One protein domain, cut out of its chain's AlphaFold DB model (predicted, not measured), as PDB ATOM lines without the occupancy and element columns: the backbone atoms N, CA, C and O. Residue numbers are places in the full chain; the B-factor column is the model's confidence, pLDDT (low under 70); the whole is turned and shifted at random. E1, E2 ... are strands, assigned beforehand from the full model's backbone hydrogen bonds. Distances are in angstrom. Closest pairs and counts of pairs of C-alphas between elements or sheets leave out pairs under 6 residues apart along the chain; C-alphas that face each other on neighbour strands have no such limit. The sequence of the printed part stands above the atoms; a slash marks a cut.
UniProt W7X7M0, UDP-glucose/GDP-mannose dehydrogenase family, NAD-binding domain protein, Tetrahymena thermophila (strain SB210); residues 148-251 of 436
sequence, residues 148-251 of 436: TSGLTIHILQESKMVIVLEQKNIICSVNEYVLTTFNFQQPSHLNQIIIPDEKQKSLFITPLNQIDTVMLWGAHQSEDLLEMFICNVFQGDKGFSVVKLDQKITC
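What this domain is: This is residues 148 to 251 of the 436 residues of the protein "UDP-glucose/GDP-mannose dehydrogenase family, NAD-binding domain protein" of Tetrahymena thermophila (strain SB210) (UniProt W7X7M0). Two strongly twisted sheets of four strands, E1 to E4 and E5 to E8, form a sandwich, only partly face to face: E5 comes nearest to the first sheet, and E8 lies far out at the other edge of the second. The chain runs to and fro through the first sheet, changes over between E4 and E5, and runs to and fro through the second. The printed part has 104 residues, no named helix and eight strands; both sheets are antiparallel, in the order E1 E2 E3 E4 and E5 E6 E7 E8, and the class is all strand. It is compact, with a radius of gyration of the C-alphas of 14.2 A, and spans 44 by 33 by 25 A.

How they stand to each other: E1, residues 151 to 156, E2, 161 to 170, E3, 174 to 183, and E4, 190 to 197, form a meander, each strand the antiparallel neighbour of the one before. Within hydrogen-bond range are N 154 and O 163 at 2.9 A, N 166 and O 178 at 2.9 A, and N 179 and O 193 at 2.9 A. E5, residues 203 to 207, E6, 213 to 218, E7, 225 to 232, and E8, 241 to 248, form another meander, with N 206 and O 215 at 2.9 A, N 216 and O 229 at 2.8 A, and N 228 and O 243 at 2.8 A. Between the sheets the strands stand at 29 degrees. The closest C-alphas of E1 and E5, those of Leu 156 and Pro 207, are 7.2 A apart. E4 and E8 are apart.

Where its parts are: E1 begins at C-alpha 151 (-39.409, 10.534, 39.057). E2 is 27.9 A long, E3 29.6 A, E4 22.4 A and E7 22.6 A. E8 ends at C-alpha 248 (-45.478, 9.750, 10.584).

The domain as a whole: The C-alphas farthest apart, of Gln 185 and Glu 223, are 43.8 A apart. The printed part has no cut and no long link. The model's pLDDT is under 70 at residues 170 to 173, 187 to 189, 198 to 199 and 220 to 223.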
ATOM      1  N   THR A 148     -37.272   5.896  42.828       83.62
ATOM      2  CA  THR A 148     -36.245   5.076  42.180       83.62
ATOM      3  C   THR A 148     -36.384   5.066  40.659       83.62
ATOM      4  O   THR A 148     -35.372   5.015  39.965       83.62
ATOM      5  N   SER A 149     -37.612   5.088  40.126       80.62
ATOM      6  CA  SER A 149     -37.845   4.763  38.707       80.62
ATOM      7  C   SER A 149     -38.892   5.606  37.975       80.62
ATOM      8  O   SER A 149     -38.932   5.578  36.750       80.62
ATOM      9  N   GLY A 150     -39.730   6.360  38.685       85.12
ATOM     10  CA  GLY A 150     -40.852   7.108  38.109       85.12
ATOM     11  C   GLY A 150     -40.768   8.617  38.322       85.12
ATOM     12  O   GLY A 150     -41.774   9.307  38.177       85.12
ATOM     13  N   LEU A 151     -39.605   9.133  38.714       91.06
ATOM     14  CA  LEU A 151     -39.409  10.534  39.057       91.06
ATOM     15  C   LEU A 151     -38.276  11.124  38.228       91.06
ATOM     16  O   LEU A 151     -37.171  10.595  38.188       91.06
ATOM     17  N   THR A 152     -38.545  12.246  37.568       93.12
ATOM     18  CA  THR A 152     -37.538  12.988  36.802       93.12
ATOM     19  C   THR A 152     -37.515  14.443  37.249       93.12
ATOM     20  O   THR A 152     -38.566  15.066  37.392       93.12
ATOM     21  N   ILE A 153     -36.316  14.996  37.465       94.88
ATOM     22  CA  ILE A 153     -36.120  16.384  37.905       94.88
ATOM     23  C   ILE A 153     -35.307  17.162  36.873       94.88
ATOM     24  O   ILE A 153     -34.177  16.783  36.549       94.88
ATOM     25  N   HIS A 154     -35.851  18.298  36.442       94.56
ATOM     26  CA  HIS A 154     -35.172  19.291  35.612       94.56
ATOM     27  C   HIS A 154     -35.132  20.652  36.305       94.56
ATOM     28  O   HIS A 154     -35.992  20.985  37.117       94.56
ATOM     29  N   ILE A 155     -34.122  21.451  35.971       94.25
ATOM     30  CA  ILE A 155     -33.972  22.819  36.468       94.25
ATOM     31  C   ILE A 155     -33.833  23.739  35.262       94.25
ATOM     32  O   ILE A 155     -32.927  23.542  34.452       94.25
ATOM     33  N   LEU A 156     -34.705  24.742  35.171       93.56
ATOM     34  CA  LEU A 156     -34.581  25.847  34.224       93.56
ATOM     35  C   LEU A 156     -33.608  26.865  34.826       93.56
ATOM     36  O   LEU A 156     -33.930  27.555  35.796       93.56
ATOM     37  N   GLN A 157     -32.373  26.883  34.326       90.06
ATOM     38  CA  GLN A 157     -31.258  27.535  35.021       90.06
ATOM     39  C   GLN A 157     -31.392  29.060  35.106       90.06
ATOM     40  O   GLN A 157     -30.884  29.642  36.068       90.06
ATOM     41  N   GLU A 158     -32.047  29.708  34.141       91.25
ATOM     42  CA  GLU A 158     -32.199  31.168  34.115       91.25
ATOM     43  C   GLU A 158     -33.335  31.631  35.026       91.25
ATOM     44  O   GLU A 158     -33.148  32.543  35.828       91.25
ATOM     45  N   SER A 159     -34.489  30.965  34.971       92.12
ATOM     46  CA  SER A 159     -35.641  31.302  35.819       92.12
ATOM     47  C   SER A 159     -35.601  30.695  37.216       92.12
ATOM     48  O   SER A 159     -36.442  31.025  38.055       92.12
ATOM     49  N   LYS A 160     -34.649  29.790  37.473       91.38
ATOM     50  CA  LYS A 160     -34.485  29.097  38.757       91.38
ATOM     51  C   LYS A 160     -35.694  28.238  39.151       91.38
ATOM     52  O   LYS A 160     -35.905  27.946  40.334       91.38
ATOM     53  N   MET A 161     -36.449  27.795  38.147       92.75
ATOM     54  CA  MET A 161     -37.596  26.904  38.287       92.75
ATOM     55  C   MET A 161     -37.151  25.444  38.356       92.75
ATOM     56  O   MET A 161     -36.354  24.986  37.536       92.75
ATOM     57  N   VAL A 162     -37.695  24.701  39.318       94.62
ATOM     58  CA  VAL A 162     -37.497  23.253  39.451       94.62
ATOM     59  C   VAL A 162     -38.744  22.544  38.964       94.62
ATOM     60  O   VAL A 162     -39.838  22.804  39.453       94.62
ATOM     61  N   ILE A 163     -38.574  21.641  38.011       94.62
ATOM     62  CA  ILE A 163     -39.649  20.868  37.404       94.62
ATOM     63  C   ILE A 163     -39.489  19.418  37.828       94.62
ATOM     64  O   ILE A 163     -38.409  18.843  37.692       94.62
ATOM     65  N   VAL A 164     -40.573  18.830  38.312       94.19
ATOM     66  CA  VAL A 164     -40.651  17.429  38.697       94.19
ATOM     67  C   VAL A 164     -41.733  16.765  37.863       94.19
ATOM     68  O   VAL A 164     -42.882  17.199  37.888       94.19
ATOM     69  N   LEU A 165     -41.362  15.721  37.130       93.06
ATOM     70  CA  LEU A 165     -42.297  14.824  36.463       93.06
ATOM     71  C   LEU A 165     -42.435  13.555  37.309       93.06
ATOM     72  O   LEU A 165     -41.445  12.864  37.547       93.06
ATOM     73  N   GLU A 166     -43.651  13.269  37.766       91.19
ATOM     74  CA  GLU A 166     -43.988  12.093  38.573       91.19
ATOM     75  C   GLU A 166     -44.859  11.145  37.738       91.19
ATOM     76  O   GLU A 166     -45.903  11.557  37.235       91.19
ATOM     77  N   GLN A 167     -44.467   9.877  37.611       88.12
ATOM     78  CA  GLN A 167     -45.271   8.830  36.985       88.12
ATOM     79  C   GLN A 167     -46.053   8.050  38.046       88.12
ATOM     80  O   GLN A 167     -45.505   7.255  38.811       88.12
ATOM     81  N   LYS A 168     -47.367   8.241  38.073       81.38
ATOM     82  CA  LYS A 168     -48.297   7.522  38.940       81.38
ATOM     83  C   LYS A 168     -48.937   6.369  38.169       81.38
ATOM     84  O   LYS A 168     -49.717   6.568  37.246       81.38
ATOM     85  N   ASN A 169     -48.642   5.142  38.590       72.81
ATOM     86  CA  ASN A 169     -49.281   3.950  38.034       72.81
ATOM     87  C   ASN A 169     -50.641   3.735  38.714       72.81
ATOM     88  O   ASN A 169     -50.701   3.411  39.908       72.81
ATOM     89  N   ILE A 170     -51.735   3.907  37.970       69.19
ATOM     90  CA  ILE A 170     -53.092   3.670  38.471       69.19
ATOM     91  C   ILE A 170     -53.468   2.197  38.235       69.19
ATOM     92  O   ILE A 170     -53.164   1.595  37.204       69.19
ATOM     93  N   ILE A 171     -54.132   1.585  39.222       59.72
ATOM     94  CA  ILE A 171     -54.719   0.243  39.095       59.72
ATOM     95  C   ILE A 171     -55.761   0.314  37.966       59.72
ATOM     96  O   ILE A 171     -56.614   1.189  38.029       59.72
ATOM     97  N   CYS A 172     -55.689  -0.592  36.980       57.75
ATOM     98  CA  CYS A 172     -56.420  -0.595  35.690       57.75
ATOM     99  C   CYS A 172     -55.641  -0.088  34.459       57.75
ATOM    100  O   CYS A 172     -56.253   0.211  33.438       57.75
ATOM    101  N   SER A 173     -54.305  -0.110  34.508       59.00
ATOM    102  CA  SER A 173     -53.464  -0.039  33.301       59.00
ATOM    103  C   SER A 173     -53.455   1.337  32.612       59.00
ATOM    104  O   SER A 173     -53.291   1.425  31.399       59.00
ATOM    105  N   VAL A 174     -53.622   2.415  33.378       70.00
ATOM    106  CA  VAL A 174     -53.463   3.799  32.907       70.00
ATOM    107  C   VAL A 174     -52.337   4.438  33.712       70.00
ATOM    108  O   VAL A 174     -52.342   4.376  34.945       70.00
ATOM    109  N   ASN A 175     -51.369   5.030  33.013       78.12
ATOM    110  CA  ASN A 175     -50.338   5.846  33.645       78.12
ATOM    111  C   ASN A 175     -50.866   7.275  33.772       78.12
ATOM    112  O   ASN A 175     -51.509   7.797  32.865       78.12
ATOM    113  N   GLU A 176     -50.598   7.918  34.897       85.81
ATOM    114  CA  GLU A 176     -50.887   9.330  35.107       85.81
ATOM    115  C   GLU A 176     -49.568  10.058  35.339       85.81
ATOM    116  O   GLU A 176     -48.816   9.723  36.254       85.81
ATOM    117  N   TYR A 177     -49.275  11.046  34.503       87.75
ATOM    118  CA  TYR A 177     -48.086  11.874  34.645       87.75
ATOM    119  C   TYR A 177     -48.450  13.195  35.301       87.75
ATOM    120  O   TYR A 177     -49.399  13.865  34.899       87.75
ATOM    121  N   VAL A 178     -47.669  13.585  36.302       89.06
ATOM    122  CA  VAL A 178     -47.869  14.820  37.053       89.06
ATOM    123  C   VAL A 178     -46.652  15.697  36.861       89.06
ATOM    124  O   VAL A 178     -45.571  15.394  37.363       89.06
ATOM    125  N   LEU A 179     -46.832  16.799  36.144       91.38
ATOM    126  CA  LEU A 179     -45.818  17.832  36.027       91.38
ATOM    127  C   LEU A 179     -46.032  18.846  37.148       91.38
ATOM    128  O   LEU A 179     -47.032  19.556  37.139       91.38
ATOM    129  N   THR A 180     -45.098  18.928  38.090       91.75
ATOM    130  CA  THR A 180     -45.128  19.908  39.182       91.75
ATOM    131  C   THR A 180     -43.953  20.862  39.054       91.75
ATOM    132  O   THR A 180     -42.812  20.425  38.908       91.75
ATOM    133  N   THR A 181     -44.206  22.164  39.139       92.19
ATOM    134  CA  THR A 181     -43.150  23.181  39.094       92.19
ATOM    135  C   THR A 181     -43.063  23.948  40.401       92.19
ATOM    136  O   THR A 181     -44.072  24.427  40.921       92.19
ATOM    137  N   PHE A 182     -41.841  24.111  40.899       90.62
ATOM    138  CA  PHE A 182     -41.525  24.805  42.137       90.62
ATOM    139  C   PHE A 182     -40.587  25.977  41.868       90.62
ATOM    140  O   PHE A 182     -39.591  25.841  41.154       90.62
ATOM    141  N   ASN A 183     -40.854  27.105  42.524       88.81
ATOM    142  CA  ASN A 183     -39.900  28.200  42.627       88.81
ATOM    143  C   ASN A 183     -39.431  28.342  44.082       88.81
ATOM    144  O   ASN A 183     -40.204  28.685  44.975       88.81
ATOM    145  N   PHE A 184     -38.146  28.095  44.336       86.12
ATOM    146  CA  PHE A 184     -37.584  28.217  45.685       86.12
ATOM    147  C   PHE A 184     -37.466  29.670  46.165       86.12
ATOM    148  O   PHE A 184     -37.411  29.903  47.371       86.12
ATOM    149  N   GLN A 185     -37.459  30.639  45.247       83.00
ATOM    150  CA  GLN A 185     -37.463  32.072  45.554       83.00
ATOM    151  C   GLN A 185     -38.885  32.616  45.754       83.00
ATOM    152  O   GLN A 185     -39.067  33.622  46.435       83.00
ATOM    153  N   GLN A 186     -39.898  31.942  45.195       82.56
ATOM    154  CA  GLN A 186     -41.314  32.302  45.308       82.56
ATOM    155  C   GLN A 186     -42.135  31.095  45.792       82.56
ATOM    156  O   GLN A 186     -42.742  30.399  44.979       82.56
ATOM    157  N   PRO A 187     -42.197  30.837  47.113       67.88
ATOM    158  CA  PRO A 187     -42.792  29.619  47.672       67.88
ATOM    159  C   PRO A 187     -44.263  29.382  47.311       67.88
ATOM    160  O   PRO A 187     -44.725  28.246  47.341       67.88
ATOM    161  N   SER A 188     -44.998  30.447  46.981       64.62
ATOM    162  CA  SER A 188     -46.394  30.389  46.543       64.62
ATOM    163  C   SER A 188     -46.567  29.880  45.113       64.62
ATOM    164  O   SER A 188     -47.685  29.563  44.718       64.62
ATOM    165  N   HIS A 189     -45.495  29.834  44.319       65.44
ATOM    166  CA  HIS A 189     -45.553  29.340  42.955       65.44
ATOM    167  C   HIS A 189     -45.468  27.811  42.960       65.44
ATOM    168  O   HIS A 189     -44.385  27.221  42.936       65.44
ATOM    169  N   LEU A 190     -46.646  27.192  43.011       72.75
ATOM    170  CA  LEU A 190     -46.859  25.792  42.697       72.75
ATOM    171  C   LEU A 190     -47.830  25.741  41.527       72.75
ATOM    172  O   LEU A 190     -48.963  26.207  41.627       72.75
ATOM    173  N   ASN A 191     -47.369  25.164  40.429       79.88
ATOM    174  CA  ASN A 191     -48.210  24.848  39.295       79.88
ATOM    175  C   ASN A 191     -48.122  23.344  39.040       79.88
ATOM    176  O   ASN A 191     -47.051  22.744  39.174       79.88
ATOM    177  N   GLN A 192     -49.271  22.744  38.748       82.25
ATOM    178  CA  GLN A 192     -49.391  21.320  38.566       82.25
ATOM    179  C   GLN A 192     -50.317  20.987  37.409       82.25
ATOM    180  O   GLN A 192     -51.440  21.482  37.341       82.25
ATOM    181  N   ILE A 193     -49.841  20.126  36.517       82.94
ATOM    182  CA  ILE A 193     -50.590  19.703  35.342       82.94
ATOM    183  C   ILE A 193     -50.574  18.181  35.282       82.94
ATOM    184  O   ILE A 193     -49.516  17.555  35.367       82.94
ATOM    185  N   ILE A 194     -51.764  17.604  35.161       83.00
ATOM    186  CA  ILE A 194     -51.994  16.163  35.124       83.00
ATOM    187  C   ILE A 194     -52.220  15.740  33.678       83.00
ATOM    188  O   ILE A 194     -52.990  16.370  32.952       83.00
ATOM    189  N   ILE A 195     -51.571  14.651  33.280       80.38
ATOM    190  CA  ILE A 195     -51.715  14.051  31.960       80.38
ATOM    191  C   ILE A 195     -52.142  12.601  32.150       80.38
ATOM    192  O   ILE A 195     -51.326  11.774  32.575       80.38
ATOM    193  N   PRO A 196     -53.403  12.269  31.841       74.31
ATOM    194  CA  PRO A 196     -53.801  10.883  31.724       74.31
ATOM    195  C   PRO A 196     -53.167  10.306  30.456       74.31
ATOM    196  O   PRO A 196     -53.352  10.834  29.360       74.31
ATOM    197  N   ASP A 197     -52.422   9.220  30.603       74.50
ATOM    198  CA  ASP A 197     -51.889   8.465  29.481       74.50
ATOM    199  C   ASP A 197     -52.619   7.126  29.353       74.50
ATOM    200  O   ASP A 197     -52.267   6.099  29.942       74.50
ATOM    201  N   GLU A 198     -53.667   7.157  28.535       66.69
ATOM    202  CA  GLU A 198     -54.479   5.989  28.185       66.69
ATOM    203  C   GLU A 198     -53.710   4.976  27.322       66.69
ATOM    204  O   GLU A 198     -54.127   3.823  27.209       66.69
ATOM    205  N   LYS A 199     -52.593   5.385  26.702       69.38
ATOM    206  CA  LYS A 199     -51.817   4.558  25.768       69.38
ATOM    207  C   LYS A 199     -50.628   3.850  26.425       69.38
ATOM    208  O   LYS A 199     -49.930   3.121  25.724       69.38
ATOM    209  N   GLN A 200     -50.399   4.046  27.727       70.75
ATOM    210  CA  GLN A 200     -49.265   3.488  28.483       70.75
ATOM    211  C   GLN A 200     -47.889   3.805  27.864       70.75
ATOM    212  O   GLN A 200     -46.937   3.031  27.996       70.75
ATOM    213  N   LYS A 201     -47.767   4.938  27.169       76.06
ATOM    214  CA  LYS A 201     -46.504   5.420  26.622       76.06
ATOM    215  C   LYS A 201     -45.678   6.047  27.743       76.06
ATOM    216  O   LYS A 201     -46.121   6.951  28.443       76.06
ATOM    217  N   SER A 202     -44.426   5.610  27.869       81.56
ATOM    218  CA  SER A 202     -43.472   6.298  28.742       81.56
ATOM    219  C   SER A 202     -43.245   7.719  28.228       81.56
ATOM    220  O   SER A 202     -42.789   7.882  27.095       81.56
ATOM    221  N   LEU A 203     -43.606   8.727  29.027       87.38
ATOM    222  CA  LEU A 203     -43.363  10.132  28.705       87.38
ATOM    223  C   LEU A 203     -42.010  10.585  29.252       87.38
ATOM    224  O   LEU A 203     -41.705  10.407  30.430       87.38
ATOM    225  N   PHE A 204     -41.237  11.232  28.394       90.12
ATOM    226  CA  PHE A 204     -39.992  11.907  28.722       90.12
ATOM    227  C   PHE A 204     -40.209  13.413  28.778       90.12
ATOM    228  O   PHE A 204     -41.114  13.944  28.132       90.12
ATOM    229  N   ILE A 205     -39.352  14.103  29.527       93.12
ATOM    230  CA  ILE A 205     -39.364  15.555  29.673       93.12
ATOM    231  C   ILE A 205     -38.063  16.170  29.162       93.12
ATOM    232  O   ILE A 205     -36.969  15.716  29.482       93.12
ATOM    233  N   THR A 206     -38.200  17.259  28.409       92.88
ATOM    234  CA  THR A 206     -37.082  18.052  27.899       92.88
ATOM    235  C   THR A 206     -37.393  19.544  28.069       92.88
ATOM    236  O   THR A 206     -38.417  20.012  27.564       92.88
ATOM    237  N   PRO A 207     -36.530  20.332  28.737       93.19
ATOM    238  CA  PRO A 207     -36.598  21.792  28.682       93.19
ATOM    239  C   PRO A 207     -36.375  22.294  27.252       93.19
ATOM    240  O   PRO A 207     -35.365  21.955  26.640       93.19
ATOM    241  N   LEU A 208     -37.286  23.112  26.721       92.12
ATOM    242  CA  LEU A 208     -37.120  23.747  25.406       92.12
ATOM    243  C   LEU A 208     -36.354  25.073  25.490       92.12
ATOM    244  O   LEU A 208     -35.788  25.532  24.504       92.12
ATOM    245  N   ASN A 209     -36.308  25.683  26.671       90.50
ATOM    246  CA  ASN A 209     -35.445  26.812  26.988       90.50
ATOM    247  C   ASN A 209     -35.041  26.740  28.474       90.50
ATOM    248  O   ASN A 209     -35.466  25.837  29.194       90.50
ATOM    249  N   GLN A 210     -34.209  27.673  28.942       91.19
ATOM    250  CA  GLN A 210     -33.765  27.733  30.345       91.19
ATOM    251  C   GLN A 210     -34.639  28.641  31.226       91.19
ATOM    252  O   GLN A 210     -34.272  28.916  32.372       91.19
ATOM    253  N   ILE A 211     -35.788  29.093  30.710       92.88
ATOM    254  CA  ILE A 211     -36.638  30.126  31.310       92.88
ATOM    255  C   ILE A 211     -37.983  29.540  31.746       92.88
ATOM    256  O   ILE A 211     -38.305  29.557  32.927       92.88
ATOM    257  N   ASP A 212     -38.798  29.019  30.837       92.00
ATOM    258  CA  ASP A 212     -40.191  28.699  31.151       92.00
ATOM    259  C   ASP A 212     -40.820  27.545  30.376       92.00
ATOM    260  O   ASP A 212     -41.906  27.103  30.744       92.00
ATOM    261  N   THR A 213     -40.198  27.056  29.309       92.56
ATOM    262  CA  THR A 213     -40.888  26.158  28.384       92.56
ATOM    263  C   THR A 213     -40.326  24.750  28.478       92.56
ATOM    264  O   THR A 213     -39.119  24.528  28.368       92.56
ATOM    265  N   VAL A 214     -41.225  23.783  28.641       94.31
ATOM    266  CA  VAL A 214     -40.914  22.352  28.664       94.31
ATOM    267  C   VAL A 214     -41.749  21.605  27.640       94.31
ATOM    268  O   VAL A 214     -42.880  21.988  27.334       94.31
ATOM    269  N   MET A 215     -41.192  20.509  27.149       94.06
ATOM    270  CA  MET A 215     -41.863  19.566  26.275       94.06
ATOM    271  C   MET A 215     -41.907  18.199  26.934       94.06
ATOM    272  O   MET A 215     -40.891  17.713  27.434       94.06
ATOM    273  N   LEU A 216     -43.073  17.567  26.872       92.88
ATOM    274  CA  LEU A 216     -43.229  16.144  27.118       92.88
ATOM    275  C   LEU A 216     -43.470  15.421  25.801       92.88
ATOM    276  O   LEU A 216     -44.180  15.921  24.926       92.88
ATOM    277  N   TRP A 217     -42.884  14.245  25.663       90.25
ATOM    278  CA  TRP A 217     -42.983  13.433  24.456       90.25
ATOM    279  C   TRP A 217     -42.898  11.955  24.830       90.25
ATOM    280  O   TRP A 217     -42.256  11.595  25.812       90.25
ATOM    281  N   GLY A 218     -43.590  11.096  24.087       83.81
ATOM    282  CA  GLY A 218     -43.613   9.662  24.371       83.81
ATOM    283  C   GLY A 218     -42.494   8.900  23.670       83.81
ATOM    284  O   GLY A 218     -42.142   9.240  22.539       83.81
ATOM    285  N   ALA A 219     -42.014   7.820  24.294       73.94
ATOM    286  CA  ALA A 219     -41.220   6.796  23.616       73.94
ATOM    287  C   ALA A 219     -41.946   6.360  22.332       73.94
ATOM    288  O   ALA A 219     -43.081   5.874  22.383       73.94
ATOM    289  N   HIS A 220     -41.330   6.585  21.173       68.00
ATOM    290  CA  HIS A 220     -41.965   6.333  19.886       68.00
ATOM    291  C   HIS A 220     -41.381   5.066  19.258       68.00
ATOM    292  O   HIS A 220     -40.224   5.068  18.862       68.00
ATOM    293  N   GLN A 221     -42.185   4.001  19.187       59.47
ATOM    294  CA  GLN A 221     -41.848   2.728  18.519       59.47
ATOM    295  C   GLN A 221     -42.924   2.286  17.505       59.47
ATOM    296  O   GLN A 221     -42.911   1.162  17.011       59.47
ATOM    297  N   SER A 222     -43.906   3.143  17.212       57.91
ATOM    298  CA  SER A 222     -45.114   2.808  16.437       57.91
ATOM    299  C   SER A 222     -45.265   3.699  15.204       57.91
ATOM    300  O   SER A 222     -44.785   4.821  15.222       57.91
ATOM    301  N   GLU A 223     -46.020   3.279  14.181       61.25
ATOM    302  CA  GLU A 223     -46.378   4.106  13.004       61.25
ATOM    303  C   GLU A 223     -47.408   5.223  13.304       61.25
ATOM    304  O   GLU A 223     -48.331   5.487  12.517       61.25
ATOM    305  N   ASP A 224     -47.278   5.868  14.458       71.19
ATOM    306  CA  ASP A 224     -48.152   6.945  14.906       71.19
ATOM    307  C   ASP A 224     -47.570   8.310  14.512       71.19
ATOM    308  O   ASP A 224     -46.413   8.452  14.119       71.19
ATOM    309  N   LEU A 225     -48.388   9.354  14.627       79.44
ATOM    310  CA  LEU A 225     -47.871  10.718  14.607       79.44
ATOM    311  C   LEU A 225     -47.149  10.990  15.931       79.44
ATOM    312  O   LEU A 225     -47.638  10.605  16.997       79.44
ATOM    313  N   LEU A 226     -45.997  11.658  15.869       85.31
ATOM    314  CA  LEU A 226     -45.344  12.162  17.074       85.31
ATOM    315  C   LEU A 226     -46.214  13.266  17.676       85.31
ATOM    316  O   LEU A 226     -46.530  14.257  17.010       85.31
ATOM    317  N   GLU A 227     -46.592  13.079  18.935       87.19
ATOM    318  CA  GLU A 227     -47.331  14.054  19.728       87.19
ATOM    319  C   GLU A 227     -46.394  14.621  20.797       87.19
ATOM    320  O   GLU A 227     -45.761  13.875  21.546       87.19
ATOM    321  N   MET A 228     -46.300  15.946  20.841       90.75
ATOM    322  CA  MET A 228     -45.519  16.703  21.810       90.75
ATOM    323  C   MET A 228     -46.477  17.544  22.649       90.75
ATOM    324  O   MET A 228     -47.351  18.227  22.109       90.75
ATOM    325  N   PHE A 229     -46.303  17.522  23.962       91.19
ATOM    326  CA  PHE A 229     -47.068  18.334  24.901       91.19
ATOM    327  C   PHE A 229     -46.172  19.459  25.397       91.19
ATOM    328  O   PHE A 229     -45.221  19.224  26.137       91.19
ATOM    329  N   ILE A 230     -46.461  20.685  24.978       92.00
ATOM    330  CA  ILE A 230     -45.646  21.859  25.290       92.00
ATOM    331  C   ILE A 230     -46.349  22.676  26.362       92.00
ATOM    332  O   ILE A 230     -47.529  23.001  26.229       92.00
ATOM    333  N   CYS A 231     -45.631  23.014  27.425       91.69
ATOM    334  CA  CYS A 231     -46.151  23.814  28.524       91.69
ATOM    335  C   CYS A 231     -45.205  24.969  28.841       91.69
ATOM    336  O   CYS A 231     -43.993  24.783  28.945       91.69
ATOM    337  N   ASN A 232     -45.793  26.149  29.042       92.00
ATOM    338  CA  ASN A 232     -45.141  27.245  29.737       92.00
ATOM    339  C   ASN A 232     -45.422  27.097  31.240       92.00
ATOM    340  O   ASN A 232     -46.571  27.214  31.672       92.00
ATOM    341  N   VAL A 233     -44.383  26.857  32.036       90.00
ATOM    342  CA  VAL A 233     -44.505  26.541  33.468       90.00
ATOM    343  C   VAL A 233     -45.090  27.690  34.291       90.00
ATOM    344  O   VAL A 233     -45.650  27.442  35.357       90.00
ATOM    345  N   PHE A 234     -45.027  28.931  33.794       87.75
ATOM    346  CA  PHE A 234     -45.662  30.086  34.430       87.75
ATOM    347  C   PHE A 234     -47.157  30.213  34.111       87.75
ATOM    348  O   PHE A 234     -47.860  30.934  34.815       87.75
ATOM    349  N   GLN A 235     -47.650  29.530  33.075       86.06
ATOM    350  CA  GLN A 235     -49.036  29.600  32.590       86.06
ATOM    351  C   GLN A 235     -49.749  28.257  32.764       86.06
ATOM    352  O   GLN A 235     -50.330  27.701  31.833       86.06
ATOM    353  N   GLY A 236     -49.662  27.711  33.971       77.19
ATOM    354  CA  GLY A 236     -50.205  26.402  34.313       77.19
ATOM    355  C   GLY A 236     -51.679  26.182  34.067       77.19
ATOM    356  O   GLY A 236     -52.095  25.110  33.642       77.19
ATOM    357  N   ASP A 237     -52.456  27.230  34.297       82.50
ATOM    358  CA  ASP A 237     -53.891  27.295  34.056       82.50
ATOM    359  C   ASP A 237     -54.261  27.029  32.592       82.50
ATOM    360  O   ASP A 237     -55.352  26.535  32.311       82.50
ATOM    361  N   LYS A 238     -53.345  27.297  31.653       85.69
ATOM    362  CA  LYS A 238     -53.541  27.006  30.227       85.69
ATOM    363  C   LYS A 238     -53.282  25.544  29.860       85.69
ATOM    364  O   LYS A 238     -53.632  25.138  28.753       85.69
ATOM    365  N   GLY A 239     -52.687  24.758  30.756       86.31
ATOM    366  CA  GLY A 239     -52.345  23.360  30.507       86.31
ATOM    367  C   GLY A 239     -51.295  23.177  29.404       86.31
ATOM    368  O   GLY A 239     -50.423  24.024  29.191       86.31
ATOM    369  N   PHE A 240     -51.367  22.043  28.702       87.44
ATOM    370  CA  PHE A 240     -50.469  21.722  27.592       87.44
ATOM    371  C   PHE A 240     -51.048  22.148  26.244       87.44
ATOM    372  O   PHE A 240     -52.189  21.838  25.904       87.44
ATOM    373  N   SER A 241     -50.202  22.762  25.423       89.12
ATOM    374  CA  SER A 241     -50.423  22.864  23.984       89.12
ATOM    375  C   SER A 241     -49.955  21.578  23.312       89.12
ATOM    376  O   SER A 241     -48.793  21.194  23.437       89.12
ATOM    377  N   VAL A 242     -50.850  20.903  22.593       89.00
ATOM    378  CA  VAL A 242     -50.515  19.666  21.874       89.00
ATOM    379  C   VAL A 242     -50.046  20.006  20.464       89.00
ATOM    380  O   VAL A 242     -50.803  20.540  19.651       89.00
ATOM    381  N   VAL A 243     -48.804  19.653  20.151       88.75
ATOM    382  CA  VAL A 243     -48.238  19.750  18.806       88.75
ATOM    383  C   VAL A 243     -48.114  18.344  18.240       88.75
ATOM    384  O   VAL A 243     -47.351  17.523  18.739       88.75
ATOM    385  N   LYS A 244     -48.881  18.063  17.188       87.75
ATOM    386  CA  LYS A 244     -48.785  16.816  16.426       87.75
ATOM    387  C   LYS A 244     -48.040  17.083  15.132       87.75
ATOM    388  O   LYS A 244     -48.318  18.094  14.483       87.75
ATOM    389  N   LEU A 245     -47.109  16.204  14.780       85.62
ATOM    390  CA  LEU A 245     -46.498  16.228  13.457       85.62
ATOM    391  C   LEU A 245     -47.514  15.810  12.394       85.62
ATOM    392  O   LEU A 245     -48.312  14.906  12.622       85.62
ATOM    393  N   ASP A 246     -47.425  16.423  11.216       82.06
ATOM    394  CA  ASP A 246     -48.244  16.050  10.052       82.06
ATOM    395  C   ASP A 246     -47.678  14.822   9.315       82.06
ATOM    396  O   ASP A 246     -48.296  14.280   8.400       82.06
ATOM    397  N   GLN A 247     -46.480  14.382   9.706       81.94
ATOM    398  CA  GLN A 247     -45.768  13.254   9.120       81.94
ATOM    399  C   GLN A 247     -45.562  12.168  10.171       81.94
ATOM    400  O   GLN A 247     -45.142  12.442  11.297       81.94
ATOM    401  N   LYS A 248     -45.837  10.921   9.784       83.06
ATOM    402  CA  LYS A 248     -45.478   9.750  10.584       83.06
ATOM    403  C   LYS A 248     -43.962   9.605  10.624       83.06
ATOM    404  O   LYS A 248     -43.295   9.806   9.607       83.06
ATOM    405  N   ILE A 249     -43.439   9.204  11.775       82.25
ATOM    406  CA  ILE A 249     -42.029   8.864  11.931       82.25
ATOM    407  C   ILE A 249     -41.909   7.382  12.285       82.25
ATOM    408  O   ILE A 249     -42.613   6.873  13.144       82.25
ATOM    409  N   THR A 250     -41.030   6.674  11.587       82.00
ATOM    410  CA  THR A 250     -40.728   5.258  11.841       82.00
ATOM    411  C   THR A 250     -39.275   5.153  12.278       82.00
ATOM    412  O   THR A 250     -38.384   4.911  11.457       82.00
ATOM    413  N   CYS A 251     -39.028   5.460  13.547       85.44
ATOM    414  CA  CYS A 251     -37.704   5.446  14.162       85.44
ATOM    415  C   CYS A 251     -37.816   5.448  15.683       85.44
ATOM    416  O   CYS A 251     -38.766   6.021  16.219       85.44
TER     417      CYS A 251